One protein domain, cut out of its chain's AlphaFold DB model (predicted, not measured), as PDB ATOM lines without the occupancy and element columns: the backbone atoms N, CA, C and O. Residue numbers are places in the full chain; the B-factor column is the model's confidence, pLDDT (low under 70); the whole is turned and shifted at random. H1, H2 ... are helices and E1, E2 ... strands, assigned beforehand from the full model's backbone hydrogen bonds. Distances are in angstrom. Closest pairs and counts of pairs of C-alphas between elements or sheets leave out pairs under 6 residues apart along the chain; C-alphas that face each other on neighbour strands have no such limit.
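What this domain is: This is residues 3 to 24 and 39 to 142 of the 143 residues of an uncharacterized protein of Paenibacillus ferrarius (UniProt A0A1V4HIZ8). One twisted sheet of five strands runs through the middle, with E1 and E3 as its core, H1 and H6 over one face and the long helix H3, together with the short H4 and H5, on the opposite side, where these three helices only graze the sheet. H2 packs on H1 away from the sheet, and the hairpin of E3 and E4 makes one end of the longest axis. The printed part has 126 residues with six named helices and five named strands, in the order E1 H1 H2 E2 H3 H4 H5 E3 E4 H6 E5; the class is mixed, helices and strands. The sheet is branched at E3, and its neighbour pairs, E1 with E3, E1 with E5, E2 with E3 and E3 with E4, are antiparallel. The whole is compact, with a radius of gyration of the C-alphas of 14.2 A, and its outline is rounded, spanning 41 by 34 by 26 A.

Where its parts are: The strands are E1, residues 3 to 10, 23.6 A long from first to last C-alpha; E2, residues 55 to 59, 13.7 A; E3, residues 100 to 109, 29.4 A; E4, residues 112 to 114, 6.6 A; and E5, residues 133 to 141, 24.7 A. E1 begins at C-alpha 3 at (8.990, -23.082, 53.468), and E5 ends at C-alpha 141 at (6.495, -19.633, 57.648). The longest helix is H3, residues 63 to 78, 20.5 A, with C-alpha 63 at (35.250, -11.139, 43.847). The other helices are H1, residues 15 to 22, 10.8 A; H2, residues 40 to 44; H4, residues 81 to 84; H5, residues 91 to 95; and H6, residues 116 to 120.

How they stand to each other: E3 lies on one side of E1, with N 6 and O 104 2.9 A apart and within hydrogen-bond range, and E5 lies on the other side, with N 5 and O 138 at 3.0 A. E1 lies on one side of E3; E2, beside residues 100 to 104, and E4, beside residues 106 to 109, lie on the other side. N 56 and O 103 at 2.9 A are within range between E2 and E3, and N 114 and O 107 at 2.9 A in the hairpin of E3 and E4. H1 is on the sheet at a height of 8.9 A, over E3 and only just over E2, on which 3 of its C-alphas fall. It runs only just slantwise to the strands, at 33 degrees to E3 on the local plane. H6 is on the same face as H1, at a height of 7.2 A, and only just over E3, on which 3 of its C-alphas fall; its closest C-alphas to that strand are those of Leu 118 and Ala 106, 6.2 A apart. H2 is not on the sheet and touches H1, the closest C-alphas being those of Phe 21 and Gly 40, 4.7 A apart. H3 only grazes the sheet with residues 65 to 77 and is near E2. H3 and H5 only just touch, with 3 pairs of C-alphas within 8 A, the closest those of Ser 70 and Gly 92 at 7.2 A. H3 and H4 touch only at the corner by their link, and only just, with 3 such pairs, the closest those of Cys 78 and Ser 84 at 4.4 A. H4 and H5 also only graze the sheet; the closest C-alphas of H4 and E5 are those of Phe 83 and Leu 138, 6.8 A apart. H1 and H3 are apart. Every O i to N i+4 pair is within hydrogen-bond range in H1, H2, H3, H5 and H6; H4 is too short for such a pair.

The domain as a whole: The two C-alphas farthest apart are those of Asp 62 and Pro 110, 41.5 A. Residues 25 to 38, in the link from H1 to H2, are not printed, and C-alphas 24 and 39 are 4.8 A apart across this cut. Of the links that are printed whole, that from H6 to E5, residues 121 to 132, is long. The mean pLDDT of the printed part is 82.4; residues 78 to 84 and 122 to 130 are under 70.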
ATOM      1  N   ASN A   3       8.054 -23.210  54.574       87.00
ATOM      2  CA  ASN A   3       8.990 -23.082  53.468       87.00
ATOM      3  C   ASN A   3      10.397 -23.399  53.972       87.00
ATOM      4  O   ASN A   3      10.721 -23.136  55.135       87.00
ATOM      5  N   VAL A   4      11.208 -23.978  53.100       88.44
ATOM      6  CA  VAL A   4      12.572 -24.399  53.385       88.44
ATOM      7  C   VAL A   4      13.491 -23.920  52.275       88.44
ATOM      8  O   VAL A   4      13.163 -24.064  51.100       88.44
ATOM      9  N   VAL A   5      14.650 -23.389  52.658       88.81
ATOM     10  CA  VAL A   5      15.757 -23.094  51.741       88.81
ATOM     11  C   VAL A   5      16.986 -23.844  52.222       88.81
ATOM     12  O   VAL A   5      17.423 -23.659  53.359       88.81
ATOM     13  N   ALA A   6      17.549 -24.684  51.359       89.88
ATOM     14  CA  ALA A   6      18.810 -25.370  51.600       89.88
ATOM     15  C   ALA A   6      19.888 -24.801  50.675       89.88
ATOM     16  O   ALA A   6      19.721 -24.795  49.458       89.88
ATOM     17  N   ILE A   7      20.993 -24.338  51.259       89.62
ATOM     18  CA  ILE A   7      22.130 -23.769  50.531       89.62
ATOM     19  C   ILE A   7      23.272 -24.775  50.574       89.62
ATOM     20  O   ILE A   7      23.879 -24.992  51.624       89.62
ATOM     21  N   TRP A   8      23.578 -25.364  49.427       91.56
ATOM     22  CA  TRP A   8      24.685 -26.291  49.242       91.56
ATOM     23  C   TRP A   8      25.843 -25.602  48.531       91.56
ATOM     24  O   TRP A   8      25.625 -24.713  47.710       91.56
ATOM     25  N   ALA A   9      27.073 -26.016  48.825       91.44
ATOM     26  CA  ALA A   9      28.258 -25.452  48.194       91.44
ATOM     27  C   ALA A   9      29.321 -26.497  47.856       91.44
ATOM     28  O   ALA A   9      29.529 -27.469  48.584       91.44
ATOM     29  N   ALA A  10      30.013 -26.274  46.745       92.00
ATOM     30  CA  ALA A  10      31.094 -27.112  46.247       92.00
ATOM     31  C   ALA A  10      32.083 -26.274  45.426       92.00
ATOM     32  O   ALA A  10      31.901 -25.071  45.238       92.00
ATOM     33  N   ASN A  11      33.155 -26.917  44.966       92.12
ATOM     34  CA  ASN A  11      34.091 -26.320  44.025       92.12
ATOM     35  C   ASN A  11      34.068 -27.105  42.713       92.12
ATOM     36  O   ASN A  11      34.360 -28.300  42.726       92.12
ATOM     37  N   TYR A  12      33.740 -26.427  41.614       93.00
ATOM     38  CA  TYR A  12      33.792 -26.964  40.250       93.00
ATOM     39  C   TYR A  12      34.797 -26.175  39.410       93.00
ATOM     40  O   TYR A  12      35.114 -25.032  39.738       93.00
ATOM     41  N   GLU A  13      35.337 -26.772  38.349       93.12
ATOM     42  CA  GLU A  13      36.310 -26.082  37.489       93.12
ATOM     43  C   GLU A  13      35.626 -25.016  36.622       93.12
ATOM     44  O   GLU A  13      36.192 -23.943  36.396       93.12
ATOM     45  N   SER A  14      34.387 -25.278  36.202       94.19
ATOM     46  CA  SER A  14      33.591 -24.388  35.362       94.19
ATOM     47  C   SER A  14      32.104 -24.369  35.736       94.19
ATOM     48  O   SER A  14      31.593 -25.235  36.451       94.19
ATOM     49  N   GLU A  15      31.382 -23.382  35.200       94.50
ATOM     50  CA  GLU A  15      29.917 -23.337  35.263       94.50
ATOM     51  C   GLU A  15      29.280 -24.534  34.532       94.50
ATOM     52  O   GLU A  15      28.235 -25.027  34.954       94.50
ATOM     53  N   GLU A  16      29.908 -25.027  33.460       94.75
ATOM     54  CA  GLU A  16      29.439 -26.200  32.713       94.75
ATOM     55  C   GLU A  16      29.504 -27.469  33.567       94.75
ATOM     56  O   GLU A  16      28.556 -28.253  33.562       94.75
ATOM     57  N   ASP A  17      30.555 -27.631  34.375       93.44
ATOM     58  CA  ASP A  17      30.670 -28.759  35.304       93.44
ATOM     59  C   ASP A  17      29.587 -28.710  36.387       93.44
ATOM     60  O   ASP A  17      28.979 -29.733  36.705       93.44
ATOM     61  N   LEU A  18      29.302 -27.518  36.932       94.25
ATOM     62  CA  LEU A  18      28.206 -27.328  37.886       94.25
ATOM     63  C   LEU A  18      26.857 -27.674  37.246       94.25
ATOM     64  O   LEU A  18      26.060 -28.391  37.851       94.25
ATOM     65  N   LYS A  19      26.606 -27.197  36.021       92.25
ATOM     66  CA  LYS A  19      25.379 -27.497  35.269       92.25
ATOM     67  C   LYS A  19      25.233 -28.991  35.024       92.25
ATOM     68  O   LYS A  19      24.211 -29.555  35.397       92.25
ATOM     69  N   SER A  20      26.272 -29.640  34.504       91.94
ATOM     70  CA  SER A  20      26.283 -31.085  34.263       91.94
ATOM     71  C   SER A  20      26.054 -31.885  35.551       91.94
ATOM     72  O   SER A  20      25.374 -32.909  35.549       91.94
ATOM     73  N   PHE A  21      26.563 -31.399  36.685       91.06
ATOM     74  CA  PHE A  21      26.352 -32.046  37.974       91.06
ATOM     75  C   PHE A  21      24.894 -31.990  38.457       91.06
ATOM     76  O   PHE A  21      24.429 -32.949  39.084       91.06
ATOM     77  N   VAL A  22      24.167 -30.902  38.185       90.38
ATOM     78  CA  VAL A  22      22.762 -30.740  38.604       90.38
ATOM     79  C   VAL A  22      21.747 -31.196  37.554       90.38
ATOM     80  O   VAL A  22      20.580 -31.392  37.888       90.38
ATOM     81  N   GLU A  23      22.184 -31.400  36.314       89.69
ATOM     82  CA  GLU A  23      21.339 -31.779  35.186       89.69
ATOM     83  C   GLU A  23      20.704 -33.164  35.370       89.69
ATOM     84  O   GLU A  23      21.351 -34.142  35.757       89.69
ATOM     85  N   ILE A  24      19.402 -33.235  35.092       84.06
ATOM     86  CA  ILE A  24      18.647 -34.486  35.005       84.06
ATOM     87  C   ILE A  24      18.738 -34.963  33.559       84.06
ATOM     88  O   ILE A  24      18.265 -34.277  32.654       84.06
ATOM     89  N   SER A  39      20.189 -36.555  38.990       87.69
ATOM     90  CA  SER A  39      21.422 -35.821  38.692       87.69
ATOM     91  C   SER A  39      22.579 -36.221  39.615       87.69
ATOM     92  O   SER A  39      22.390 -36.887  40.640       87.69
ATOM     93  N   GLY A  40      23.808 -35.818  39.274       87.69
ATOM     94  CA  GLY A  40      24.978 -36.024  40.138       87.69
ATOM     95  C   GLY A  40      24.749 -35.479  41.549       87.69
ATOM     96  O   GLY A  40      25.041 -36.161  42.535       87.69
ATOM     97  N   PHE A  41      24.121 -34.309  41.633       89.31
ATOM     98  CA  PHE A  41      23.713 -33.692  42.883       89.31
ATOM     99  C   PHE A  41      22.726 -34.545  43.674       89.31
ATOM    100  O   PHE A  41      23.010 -34.894  44.820       89.31
ATOM    101  N   MET A  42      21.614 -34.948  43.057       86.94
ATOM    102  CA  MET A  42      20.592 -35.774  43.704       86.94
ATOM    103  C   MET A  42      21.177 -37.075  44.259       86.94
ATOM    104  O   MET A  42      20.961 -37.414  45.422       86.94
ATOM    105  N   ARG A  43      22.009 -37.754  43.459       86.31
ATOM    106  CA  ARG A  43      22.720 -38.965  43.886       86.31
ATOM    107  C   ARG A  43      23.641 -38.699  45.076       86.31
ATOM    108  O   ARG A  43      23.688 -39.518  45.990       86.31
ATOM    109  N   SER A  44      24.346 -37.566  45.085       84.88
ATOM    110  CA  SER A  44      25.300 -37.221  46.150       84.88
ATOM    111  C   SER A  44      24.641 -36.973  47.508       84.88
ATOM    112  O   SER A  44      25.223 -37.313  48.536       84.88
ATOM    113  N   ILE A  45      23.416 -36.442  47.519       82.88
ATOM    114  CA  ILE A  45      22.654 -36.195  48.752       82.88
ATOM    115  C   ILE A  45      21.627 -37.299  49.046       82.88
ATOM    116  O   ILE A  45      20.864 -37.195  50.002       82.88
ATOM    117  N   GLY A  46      21.638 -38.383  48.258       80.38
ATOM    118  CA  GLY A  46      20.848 -39.589  48.501       80.38
ATOM    119  C   GLY A  46      19.356 -39.443  48.207       80.38
ATOM    120  O   GLY A  46      18.547 -40.092  48.867       80.38
ATOM    121  N   ILE A  47      18.984 -38.605  47.239       79.00
ATOM    122  CA  ILE A  47      17.583 -38.343  46.899       79.00
ATOM    123  C   ILE A  47      17.298 -38.555  45.415       79.00
ATOM    124  O   ILE A  47      18.198 -38.620  44.580       79.00
ATOM    125  N   SER A  48      16.014 -38.628  45.086       75.00
ATOM    126  CA  SER A  48      15.499 -38.668  43.720       75.00
ATOM    127  C   SER A  48      14.288 -37.749  43.611       75.00
ATOM    128  O   SER A  48      13.507 -37.673  44.558       75.00
ATOM    129  N   GLY A  49      14.096 -37.110  42.455       75.06
ATOM    130  CA  GLY A  49      12.868 -36.362  42.169       75.06
ATOM    131  C   GLY A  49      12.796 -34.983  42.821       75.06
ATOM    132  O   GLY A  49      11.740 -34.612  43.325       75.06
ATOM    133  N   ILE A  50      13.905 -34.231  42.823       82.56
ATOM    134  CA  ILE A  50      13.818 -32.783  43.061       82.56
ATOM    135  C   ILE A  50      13.098 -32.155  41.866       82.56
ATOM    136  O   ILE A  50      13.403 -32.482  40.718       82.56
ATOM    137  N   ASP A  51      12.191 -31.229  42.145       83.75
ATOM    138  CA  ASP A  51      11.681 -30.311  41.140       83.75
ATOM    139  C   ASP A  51      12.740 -29.238  40.831       83.75
ATOM    140  O   ASP A  51      13.050 -28.383  41.669       83.75
ATOM    141  N   ASN A  52      13.324 -29.317  39.632       81.19
ATOM    142  CA  ASN A  52      14.385 -28.415  39.185       81.19
ATOM    143  C   ASN A  52      13.913 -26.966  39.023       81.19
ATOM    144  O   ASN A  52      14.754 -26.072  39.090       81.19
ATOM    145  N   ASP A  53      12.608 -26.713  38.865       86.44
ATOM    146  CA  ASP A  53      12.075 -25.343  38.822       86.44
ATOM    147  C   ASP A  53      12.258 -24.629  40.176       86.44
ATOM    148  O   ASP A  53      12.222 -23.402  40.262       86.44
ATOM    149  N   PHE A  54      12.513 -25.402  41.236       88.75
ATOM    150  CA  PHE A  54      12.806 -24.944  42.592       88.75
ATOM    151  C   PHE A  54      14.276 -25.162  42.971       88.75
ATOM    152  O   PHE A  54      14.610 -25.310  44.152       88.75
ATOM    153  N   MET A  55      15.159 -25.183  41.971       91.56
ATOM    154  CA  MET A  55      16.605 -25.222  42.134       91.56
ATOM    155  C   MET A  55      17.250 -24.030  41.428       91.56
ATOM    156  O   MET A  55      16.952 -23.727  40.277       91.56
ATOM    157  N   GLU A  56      18.189 -23.386  42.107       94.00
ATOM    158  CA  GLU A  56      18.975 -22.282  41.568       94.00
ATOM    159  C   GLU A  56      20.465 -22.592  41.737       94.00
ATOM    160  O   GLU A  56      20.886 -23.140  42.758       94.00
ATOM    161  N   THR A  57      21.275 -22.273  40.729       94.31
ATOM    162  CA  THR A  57      22.722 -22.501  40.761       94.31
ATOM    163  C   THR A  57      23.493 -21.218  40.498       94.31
ATOM    164  O   THR A  57      23.112 -20.398  39.666       94.31
ATOM    165  N   HIS A  58      24.614 -21.057  41.200       94.94
ATOM    166  CA  HIS A  58      25.516 -19.926  41.012       94.94
ATOM    167  C   HIS A  58      26.955 -20.414  40.917       94.94
ATOM    168  O   HIS A  58      27.435 -21.096  41.823       94.94
ATOM    169  N   PHE A  59      27.648 -20.016  39.852       95.31
ATOM    170  CA  PHE A  59      29.090 -20.180  39.695       95.31
ATOM    171  C   PHE A  59      29.770 -18.812  39.816       95.31
ATOM    172  O   PHE A  59      29.390 -17.861  39.138       95.31
ATOM    173  N   ILE A  60      30.755 -18.705  40.702       94.25
ATOM    174  CA  ILE A  60      31.377 -17.454  41.136       94.25
ATOM    175  C   ILE A  60      32.888 -17.566  40.960       94.25
ATOM    176  O   ILE A  60      33.576 -18.204  41.757       94.25
ATOM    177  N   ASN A  61      33.417 -16.909  39.933       91.38
ATOM    178  CA  ASN A  61      34.837 -16.955  39.580       91.38
ATOM    179  C   ASN A  61      35.606 -15.664  39.910       91.38
ATOM    180  O   ASN A  61      36.832 -15.648  39.790       91.38
ATOM    181  N   ASP A  62      34.921 -14.615  40.360       91.50
ATOM    182  CA  ASP A  62      35.515 -13.325  40.702       91.50
ATOM    183  C   ASP A  62      34.912 -12.722  41.989       91.50
ATOM    184  O   ASP A  62      33.860 -13.141  42.481       91.50
ATOM    185  N   ASP A  63      35.618 -11.746  42.564       89.38
ATOM    186  CA  ASP A  63      35.250 -11.139  43.847       89.38
ATOM    187  C   ASP A  63      34.027 -10.208  43.752       89.38
ATOM    188  O   ASP A  63      33.282 -10.093  44.729       89.38
ATOM    189  N   GLU A  64      33.775  -9.575  42.600       91.19
ATOM    190  CA  GLU A  64      32.595  -8.724  42.391       91.19
ATOM    191  C   GLU A  64      31.326  -9.583  42.379       91.19
ATOM    192  O   GLU A  64      30.383  -9.318  43.132       91.19
ATOM    193  N   SER A  65      31.339 -10.680  41.619       90.94
ATOM    194  CA  SER A  65      30.276 -11.688  41.612       90.94
ATOM    195  C   SER A  65      30.066 -12.292  43.001       90.94
ATOM    196  O   SER A  65      28.926 -12.490  43.426       90.94
ATOM    197  N   ARG A  66      31.144 -12.520  43.765       90.50
ATOM    198  CA  ARG A  66      31.038 -13.027  45.141       90.50
ATOM    199  C   ARG A  66      30.363 -12.030  46.075       90.50
ATOM    200  O   ARG A  66      29.529 -12.419  46.899       90.50
ATOM    201  N   GLN A  67      30.699 -10.748  45.954       88.25
ATOM    202  CA  GLN A  67      30.052  -9.696  46.728       88.25
ATOM    203  C   GLN A  67      28.579  -9.545  46.331       88.25
ATOM    204  O   GLN A  67      27.722  -9.424  47.207       88.25
ATOM    205  N   SER A  68      28.275  -9.618  45.033       90.00
ATOM    206  CA  SER A  68      26.908  -9.600  44.510       90.00
ATOM    207  C   SER A  68      26.074 -10.755  45.069       90.00
ATOM    208  O   SER A  68      25.004 -10.525  45.628       90.00
ATOM    209  N   PHE A  69      26.602 -11.981  45.041       90.62
ATOM    210  CA  PHE A  69      25.934 -13.153  45.606       90.62
ATOM    211  C   PHE A  69      25.733 -13.045  47.123       90.62
ATOM    212  O   PHE A  69      24.660 -13.348  47.637       90.62
ATOM    213  N   SER A  70      26.733 -12.544  47.853       86.38
ATOM    214  CA  SER A  70      26.605 -12.311  49.298       86.38
ATOM    215  C   SER A  70      25.496 -11.300  49.610       86.38
ATOM    216  O   SER A  70      24.709 -11.508  50.533       86.38
ATOM    217  N   ASN A  71      25.400 -10.227  48.819       85.75
ATOM    218  CA  ASN A  71      24.334  -9.233  48.942       85.75
ATOM    219  C   ASN A  71      22.965  -9.814  48.572       85.75
ATOM    220  O   ASN A  71      21.987  -9.504  49.243       85.75
ATOM    221  N   TYR A  72      22.890 -10.656  47.538       87.94
ATOM    222  CA  TYR A  72      21.674 -11.378  47.161       87.94
ATOM    223  C   TYR A  72      21.160 -12.234  48.323       87.94
ATOM    224  O   TYR A  72      20.047 -12.007  48.791       87.94
ATOM    225  N   LEU A  73      22.005 -13.116  48.873       84.75
ATOM    226  CA  LEU A  73      21.640 -13.947  50.025       84.75
ATOM    227  C   LEU A  73      21.216 -13.096  51.231       84.75
ATOM    228  O   LEU A  73      20.265 -13.434  51.934       84.75
ATOM    229  N   TYR A  74      21.900 -11.975  51.473       80.88
ATOM    230  CA  TYR A  74      21.540 -11.070  52.560       80.88
ATOM    231  C   TYR A  74      20.179 -10.398  52.335       80.88
ATOM    232  O   TYR A  74      19.363 -10.317  53.250       80.88
ATOM    233  N   ASN A  75      19.906  -9.914  51.129       82.12
ATOM    234  CA  ASN A  75      18.665  -9.206  50.839       82.12
ATOM    235  C   ASN A  75      17.460 -10.148  50.822       82.12
ATOM    236  O   ASN A  75      16.426  -9.800  51.390       82.12
ATOM    237  N   GLU A  76      17.604 -11.338  50.243       80.81
ATOM    238  CA  GLU A  76      16.524 -12.324  50.182       80.81
ATOM    239  C   GLU A  76      16.282 -13.001  51.534       80.81
ATOM    240  O   GLU A  76      15.134 -13.175  51.945       80.81
ATOM    241  N   TYR A  77      17.349 -13.339  52.270       72.31
ATOM    242  CA  TYR A  77      17.223 -14.168  53.471       72.31
ATOM    243  C   TYR A  77      17.579 -13.449  54.770       72.31
ATOM    244  O   TYR A  77      16.950 -13.717  55.781       72.31
ATOM    245  N   CYS A  78      18.521 -12.505  54.816       67.00
ATOM    246  CA  CYS A  78      18.835 -11.799  56.073       67.00
ATOM    247  C   CYS A  78      17.914 -10.607  56.370       67.00
ATOM    248  O   CYS A  78      17.864 -10.159  57.514       67.00
ATOM    249  N   SER A  79      17.202 -10.065  55.376       62.59
ATOM    250  CA  SER A  79      16.307  -8.914  55.579       62.59
ATOM    251  C   SER A  79      15.128  -9.234  56.507       62.59
ATOM    252  O   SER A  79      14.571  -8.340  57.150       62.59
ATOM    253  N   ASN A  80      14.780 -10.515  56.632       65.81
ATOM    254  CA  ASN A  80      13.807 -11.010  57.588       65.81
ATOM    255  C   ASN A  80      14.514 -11.465  58.874       65.81
ATOM    256  O   ASN A  80      15.296 -12.418  58.871       65.81
ATOM    257  N   GLN A  81      14.204 -10.809  59.994       63.00
ATOM    258  CA  GLN A  81      14.848 -11.065  61.286       63.00
ATOM    259  C   GLN A  81      14.804 -12.553  61.681       63.00
ATOM    260  O   GLN A  81      15.824 -13.105  62.092       63.00
ATOM    261  N   SER A  82      13.679 -13.231  61.439       65.75
ATOM    262  CA  SER A  82      13.493 -14.656  61.746       65.75
ATOM    263  C   SER A  82      14.416 -15.589  60.955       65.75
ATOM    264  O   SER A  82      14.693 -16.703  61.392       65.75
ATOM    265  N   PHE A  83      14.873 -15.167  59.777       66.50
ATOM    266  CA  PHE A  83      15.819 -15.925  58.960       66.50
ATOM    267  C   PHE A  83      17.265 -15.585  59.300       66.50
ATOM    268  O   PHE A  83      18.110 -16.477  59.321       66.50
ATOM    269  N   SER A  84      17.549 -14.316  59.610       66.62
ATOM    270  CA  SER A  84      18.893 -13.878  60.005       66.62
ATOM    271  C   SER A  84      19.431 -14.646  61.221       66.62
ATOM    272  O   SER A  84      20.621 -14.931  61.287       66.62
ATOM    273  N   GLU A  85      18.548 -15.059  62.138       70.25
ATOM    274  CA  GLU A  85      18.892 -15.862  63.320       70.25
ATOM    275  C   GLU A  85      19.215 -17.332  62.996       70.25
ATOM    276  O   GLU A  85      19.867 -18.008  63.791       70.25
ATOM    277  N   GLN A  86      18.767 -17.835  61.841       71.25
ATOM    278  CA  GLN A  86      18.984 -19.219  61.401       71.25
ATOM    279  C   GLN A  86      20.219 -19.372  60.510       71.25
ATOM    280  O   GLN A  86      20.705 -20.487  60.309       71.25
ATOM    281  N   LEU A  87      20.732 -18.268  59.966       72.56
ATOM    282  CA  LEU A  87      21.935 -18.293  59.152       72.56
ATOM    283  C   LEU A  87      23.175 -18.471  60.037       72.56
ATOM    284  O   LEU A  87      23.282 -17.845  61.096       72.56
ATOM    285  N   PRO A  88      24.157 -19.282  59.609       71.94
ATOM    286  CA  PRO A  88      25.420 -19.381  60.321       71.94
ATOM    287  C   PRO A  88      26.091 -18.008  60.413       71.94
ATOM    288  O   PRO A  88      26.261 -17.321  59.405       71.94
ATOM    289  N   SER A  89      26.561 -17.623  61.602       72.44
ATOM    290  CA  SER A  89      27.269 -16.348  61.806       72.44
ATOM    291  C   SER A  89      28.553 -16.226  60.969       72.44
ATOM    292  O   SER A  89      29.065 -15.131  60.763       72.44
ATOM    293  N   ASN A  90      29.078 -17.352  60.487       72.12
ATOM    294  CA  ASN A  90      30.250 -17.472  59.626       72.12
ATOM    295  C   ASN A  90      29.902 -17.785  58.157       72.12
ATOM    296  O   ASN A  90      30.784 -18.186  57.399       72.12
ATOM    297  N   LEU A  91      28.652 -17.589  57.719       75.81
ATOM    298  CA  LEU A  91      28.235 -17.838  56.333       75.81
ATOM    299  C   LEU A  91      29.121 -17.107  55.313       75.81
ATOM    300  O   LEU A  91      29.522 -17.705  54.320       75.81
ATOM    301  N   GLY A  92      29.495 -15.854  55.587       73.31
ATOM    302  CA  GLY A  92      30.405 -15.095  54.723       73.31
ATOM    303  C   GLY A  92      31.792 -15.737  54.580       73.31
ATOM    304  O   GLY A  92      32.392 -15.685  53.509       73.31
ATOM    305  N   GLU A  93      32.301 -16.405  55.619       78.69
ATOM    306  CA  GLU A  93      33.549 -17.169  55.511       78.69
ATOM    307  C   GLU A  93      33.372 -18.435  54.675       78.69
ATOM    308  O   GLU A  93      34.292 -18.810  53.951       78.69
ATOM    309  N   TYR A  94      32.211 -19.092  54.758       79.81
ATOM    310  CA  TYR A  94      31.915 -20.256  53.926       79.81
ATOM    311  C   TYR A  94      31.759 -19.873  52.457       79.81
ATOM    312  O   TYR A  94      32.364 -20.526  51.614       79.81
ATOM    313  N   ILE A  95      31.052 -18.783  52.146       82.81
ATOM    314  CA  ILE A  95      30.897 -18.290  50.768       82.81
ATOM    315  C   ILE A  95      32.263 -18.019  50.118       82.81
ATOM    316  O   ILE A  95      32.455 -18.287  48.940       82.81
ATOM    317  N   ASN A  96      33.257 -17.564  50.884       86.38
ATOM    318  CA  ASN A  96      34.610 -17.339  50.364       86.38
ATOM    319  C   ASN A  96      35.404 -18.622  50.047       86.38
ATOM    320  O   ASN A  96      36.436 -18.540  49.387       86.38
ATOM    321  N   ARG A  97      34.970 -19.797  50.520       89.31
ATOM    322  CA  ARG A  97      35.680 -21.081  50.331       89.31
ATOM    323  C   ARG A  97      35.186 -21.887  49.133       89.31
ATOM    324  O   ARG A  97      35.827 -22.875  48.767       89.31
ATOM    325  N   TYR A  98      34.050 -21.498  48.566       91.75
ATOM    326  CA  TYR A  98      33.388 -22.218  47.490       91.75
ATOM    327  C   TYR A  98      33.152 -21.288  46.306       91.75
ATOM    328  O   TYR A  98      32.831 -20.114  46.480       91.75
ATOM    329  N   ASN A  99      33.316 -21.815  45.099       93.38
ATOM    330  CA  ASN A  99      33.001 -21.095  43.871       93.38
ATOM    331  C   ASN A  99      31.632 -21.477  43.298       93.38
ATOM    332  O   ASN A  99      31.202 -20.863  42.334       93.38
ATOM    333  N   SER A 100      30.956 -22.482  43.857       95.00
ATOM    334  CA  SER A 100      29.703 -22.992  43.313       95.00
ATOM    335  C   SER A 100      28.671 -23.235  44.398       95.00
ATOM    336  O   SER A 100      28.975 -23.860  45.417       95.00
ATOM    337  N   PHE A 101      27.447 -22.779  44.152       94.00
ATOM    338  CA  PHE A 101      26.336 -22.841  45.095       94.00
ATOM    339  C   PHE A 101      25.097 -23.422  44.422       94.00
ATOM    340  O   PHE A 101      24.817 -23.114  43.265       94.00
ATOM    341  N   ILE A 102      24.365 -24.255  45.161       93.88
ATOM    342  CA  ILE A 102      23.090 -24.840  44.744       93.88
ATOM    343  C   ILE A 102      22.071 -24.512  45.832       93.88
ATOM    344  O   ILE A 102      22.216 -24.940  46.979       93.88
ATOM    345  N   LEU A 103      21.062 -23.728  45.480       93.19
ATOM    346  CA  LEU A 103      19.951 -23.366  46.346       93.19
ATOM    347  C   LEU A 103      18.769 -24.250  45.977       93.19
ATOM    348  O   LEU A 103      18.396 -24.343  44.811       93.19
ATOM    349  N   LEU A 104      18.185 -24.901  46.977       91.81
ATOM    350  CA  LEU A 104      16.966 -25.674  46.808       91.81
ATOM    351  C   LEU A 104      15.851 -25.122  47.675       91.81
ATOM    352  O   LEU A 104      16.032 -24.920  48.881       91.81
ATOM    353  N   TYR A 105      14.686 -24.970  47.061       90.38
ATOM    354  CA  TYR A 105      13.490 -24.455  47.698       90.38
ATOM    355  C   TYR A 105      12.476 -25.579  47.905       90.38
ATOM    356  O   TYR A 105      12.260 -26.421  47.036       90.38
ATOM    357  N   ALA A 106      11.837 -25.585  49.066       89.50
ATOM    358  CA  ALA A 106      10.726 -26.469  49.385       89.50
ATOM    359  C   ALA A 106       9.607 -25.668  50.032       89.50
ATOM    360  O   ALA A 106       9.858 -24.731  50.792       89.50
ATOM    361  N   ASN A 107       8.368 -26.073  49.793       89.75
ATOM    362  CA  ASN A 107       7.229 -25.532  50.511       89.75
ATOM    363  C   ASN A 107       6.144 -26.585  50.719       89.75
ATOM    364  O   ASN A 107       5.914 -27.442  49.875       89.75
ATOM    365  N   ASP A 108       5.457 -26.480  51.849       88.75
ATOM    366  CA  ASP A 108       4.288 -27.283  52.181       88.75
ATOM    367  C   ASP A 108       3.022 -26.467  51.916       88.75
ATOM    368  O   ASP A 108       2.619 -25.659  52.763       88.75
ATOM    369  N   SER A 109       2.446 -26.613  50.718       83.44
ATOM    370  CA  SER A 109       1.262 -25.868  50.280       83.44
ATOM    371  C   SER A 109      -0.021 -26.713  50.317       83.44
ATOM    372  O   SER A 109       0.035 -27.932  50.155       83.44
ATOM    373  N   PRO A 110      -1.212 -26.081  50.401       80.62
ATOM    374  CA  PRO A 110      -2.495 -26.789  50.315       80.62
ATOM    375  C   PRO A 110      -2.720 -27.558  49.004       80.62
ATOM    376  O   PRO A 110      -3.615 -28.398  48.939       80.62
ATOM    377  N   TYR A 111      -1.950 -27.253  47.956       83.31
ATOM    378  CA  TYR A 111      -2.059 -27.873  46.635       83.31
ATOM    379  C   TYR A 111      -1.046 -29.005  46.416       83.31
ATOM    380  O   TYR A 111      -1.041 -29.618  45.353       83.31
ATOM    381  N   GLY A 112      -0.208 -29.286  47.414       82.62
ATOM    382  CA  GLY A 112       0.895 -30.234  47.328       82.62
ATOM    383  C   GLY A 112       2.184 -29.631  47.876       82.62
ATOM    384  O   GLY A 112       2.391 -28.414  47.822       82.62
ATOM    385  N   SER A 113       3.035 -30.498  48.419       86.69
ATOM    386  CA  SER A 113       4.386 -30.133  48.834       86.69
ATOM    387  C   SER A 113       5.340 -30.171  47.645       86.69
ATOM    388  O   SER A 113       5.301 -31.107  46.847       86.69
ATOM    389  N   VAL A 114       6.228 -29.185  47.562       87.56
ATOM    390  CA  VAL A 114       7.376 -29.194  46.649       87.56
ATOM    391  C   VAL A 114       8.606 -29.635  47.420       87.56
ATOM    392  O   VAL A 114       8.834 -29.167  48.540       87.56
ATOM    393  N   ASN A 115       9.411 -30.508  46.805       87.38
ATOM    394  CA  ASN A 115      10.655 -31.015  47.381       87.38
ATOM    395  C   ASN A 115      10.449 -31.530  48.819       87.38
ATOM    396  O   ASN A 115      11.164 -31.148  49.744       87.38
ATOM    397  N   GLU A 116       9.456 -32.409  49.009       86.31
ATOM    398  CA  GLU A 116       9.022 -32.920  50.322       86.31
ATOM    399  C   GLU A 116      10.175 -33.497  51.157       86.31
ATOM    400  O   GLU A 116      10.203 -33.342  52.377       86.31
ATOM    401  N   PHE A 117      11.191 -34.071  50.508       84.81
ATOM    402  CA  PHE A 117      12.393 -34.550  51.187       84.81
ATOM    403  C   PHE A 117      13.081 -33.451  52.019       84.81
ATOM    404  O   PHE A 117      13.544 -33.726  53.125       84.81
ATOM    405  N   LEU A 118      13.112 -32.201  51.534       84.62
ATOM    406  CA  LEU A 118      13.662 -31.079  52.289       84.62
ATOM    407  C   LEU A 118      12.795 -30.784  53.496       84.62
ATOM    408  O   LEU A 118      13.340 -30.464  54.539       84.62
ATOM    409  N   LEU A 119      11.469 -30.903  53.401       84.94
ATOM    410  CA  LEU A 119      10.566 -30.662  54.530       84.94
ATOM    411  C   LEU A 119      10.744 -31.691  55.655       84.94
ATOM    412  O   LEU A 119      10.480 -31.348  56.814       84.94
ATOM    413  N   LEU A 120      11.186 -32.902  55.299       81.81
ATOM    414  CA  LEU A 120      11.383 -34.061  56.174       81.81
ATOM    415  C   LEU A 120      12.833 -34.239  56.661       81.81
ATOM    416  O   LEU A 120      13.095 -35.124  57.473       81.81
ATOM    417  N   MET A 121      13.779 -33.425  56.187       77.25
ATOM    418  CA  MET A 121      15.182 -33.506  56.602       77.25
ATOM    419  C   MET A 121      15.353 -33.150  58.092       77.25
ATOM    420  O   MET A 121      15.162 -32.005  58.502       77.25
ATOM    421  N   GLU A 122      15.780 -34.120  58.902       61.50
ATOM    422  CA  GLU A 122      16.165 -33.915  60.303       61.50
ATOM    423  C   GLU A 122      17.655 -33.528  60.400       61.50
ATOM    424  O   GLU A 122      18.508 -34.368  60.662       61.50
ATOM    425  N   ALA A 123      17.963 -32.241  60.198       53.28
ATOM    426  CA  ALA A 123      19.307 -31.641  60.297       53.28
ATOM    427  C   ALA A 123      20.383 -32.195  59.312       53.28
ATOM    428  O   ALA A 123      20.234 -33.271  58.738       53.28
ATOM    429  N   PRO A 124      21.473 -31.444  59.039       54.38
ATOM    430  CA  PRO A 124      22.410 -31.767  57.959       54.38
ATOM    431  C   PRO A 124      23.106 -33.122  58.122       54.38
ATOM    432  O   PRO A 124      23.874 -33.327  59.065       54.38
ATOM    433  N   VAL A 125      22.941 -34.009  57.139       49.47
ATOM    434  CA  VAL A 125      23.850 -35.143  56.945       49.47
ATOM    435  C   VAL A 125      25.195 -34.568  56.509       49.47
ATOM    436  O   VAL A 125      25.297 -33.922  55.470       49.47
ATOM    437  N   THR A 126      26.231 -34.750  57.326       44.72
ATOM    438  CA  THR A 126      27.594 -34.337  56.974       44.72
ATOM    439  C   THR A 126      28.084 -35.252  55.847       44.72
ATOM    440  O   THR A 126      28.191 -36.459  56.082       44.72
ATOM    441  N   PRO A 127      28.371 -34.753  54.630       48.06
ATOM    442  CA  PRO A 127      28.813 -35.625  53.553       48.06
ATOM    443  C   PRO A 127      30.213 -36.162  53.859       48.06
ATOM    444  O   PRO A 127      31.133 -35.412  54.190       48.06
ATOM    445  N   SER A 128      30.398 -37.472  53.725       38.22
ATOM    446  CA  SER A 128      31.712 -38.108  53.717       38.22
ATOM    447  C   SER A 128      32.237 -38.170  52.279       38.22
ATOM    448  O   SER A 128      31.834 -39.047  51.518       38.22
ATOM    449  N   GLY A 129      33.132 -37.250  51.905       50.41
ATOM    450  CA  GLY A 129      33.789 -37.205  50.587       50.41
ATOM    451  C   GLY A 129      33.466 -35.951  49.768       50.41
ATOM    452  O   GLY A 129      32.808 -35.044  50.265       50.41
ATOM    453  N   SER A 130      33.953 -35.895  48.521       53.72
ATOM    454  CA  SER A 130      33.837 -34.800  47.534       53.72
ATOM    455  C   SER A 130      32.400 -34.570  47.024       53.72
ATOM    456  O   SER A 130      32.127 -34.581  45.830       53.72
ATOM    457  N   SER A 131      31.465 -34.396  47.954       70.44
ATOM    458  CA  SER A 131      30.063 -34.043  47.738       70.44
ATOM    459  C   SER A 131      29.809 -32.607  48.195       70.44
ATOM    460  O   SER A 131      30.531 -32.113  49.069       70.44
ATOM    461  N   PRO A 132      28.808 -31.922  47.618       83.31
ATOM    462  CA  PRO A 132      28.456 -30.582  48.051       83.31
ATOM    463  C   PRO A 132      28.112 -30.566  49.542       83.31
ATOM    464  O   PRO A 132      27.485 -31.482  50.074       83.31
ATOM    465  N   VAL A 133      28.551 -29.514  50.222       87.31
ATOM    466  CA  VAL A 133      28.398 -29.323  51.664       87.31
ATOM    467  C   VAL A 133      27.174 -28.457  51.923       87.31
ATOM    468  O   VAL A 133      27.045 -27.386  51.334       87.31
ATOM    469  N   LEU A 134      26.291 -28.894  52.823       87.25
ATOM    470  CA  LEU A 134      25.160 -28.085  53.276       87.25
ATOM    471  C   LEU A 134      25.676 -26.951  54.171       87.25
ATOM    472  O   LEU A 134      26.148 -27.199  55.280       87.25
ATOM    473  N   LEU A 135      25.606 -25.714  53.680       85.19
ATOM    474  CA  LEU A 135      26.035 -24.517  54.404       85.19
ATOM    475  C   LEU A 135      24.945 -23.984  55.327       85.19
ATOM    476  O   LEU A 135      25.234 -23.554  56.440       85.19
ATOM    477  N   ALA A 136      23.700 -23.992  54.856       84.69
ATOM    478  CA  ALA A 136      22.563 -23.490  55.610       84.69
ATOM    479  C   ALA A 136      21.295 -24.257  55.247       84.69
ATOM    480  O   ALA A 136      21.105 -24.664  54.102       84.69
ATOM    481  N   TYR A 137      20.421 -24.415  56.232       86.75
ATOM    482  CA  TYR A 137      19.096 -24.987  56.070       86.75
ATOM    483  C   TYR A 137      18.125 -24.134  56.884       86.75
ATOM    484  O   TYR A 137      18.206 -24.091  58.111       86.75
ATOM    485  N   LEU A 138      17.269 -23.398  56.186       84.94
ATOM    486  CA  LEU A 138      16.456 -22.322  56.745       84.94
ATOM    487  C   LEU A 138      14.992 -22.716  56.666       84.94
ATOM    488  O   LEU A 138      14.516 -23.054  55.587       84.94
ATOM    489  N   ILE A 139      14.275 -22.635  57.784       85.50
ATOM    490  CA  ILE A 139      12.833 -22.883  57.837       85.50
ATOM    491  C   ILE A 139      12.118 -21.567  58.125       85.50
ATOM    492  O   ILE A 139      12.410 -20.880  59.102       85.50
ATOM    493  N   TYR A 140      11.100 -21.245  57.337       80.75
ATOM    494  CA  TYR A 140      10.257 -20.085  57.597       80.75
ATOM    495  C   TYR A 140       8.798 -20.348  57.269       80.75
ATOM    496  O   TYR A 140       8.452 -21.251  56.509       80.75
ATOM    497  N   HIS A 141       7.928 -19.532  57.852       80.94
ATOM    498  CA  HIS A 141       6.495 -19.633  57.648       80.94
ATOM    499  C   HIS A 141       5.994 -18.386  56.935       80.94
ATOM    500  O   HIS A 141       6.275 -17.266  57.361       80.94
ATOM    501  N   THR A 142       5.242 -18.586  55.860       73.44
ATOM    502  CA  THR A 142       4.421 -17.533  55.258       73.44
ATOM    503  C   THR A 142       2.981 -17.680  55.746       73.44
ATOM    504  O   THR A 142       2.505 -18.810  55.935       73.44
TER     505      THR A 142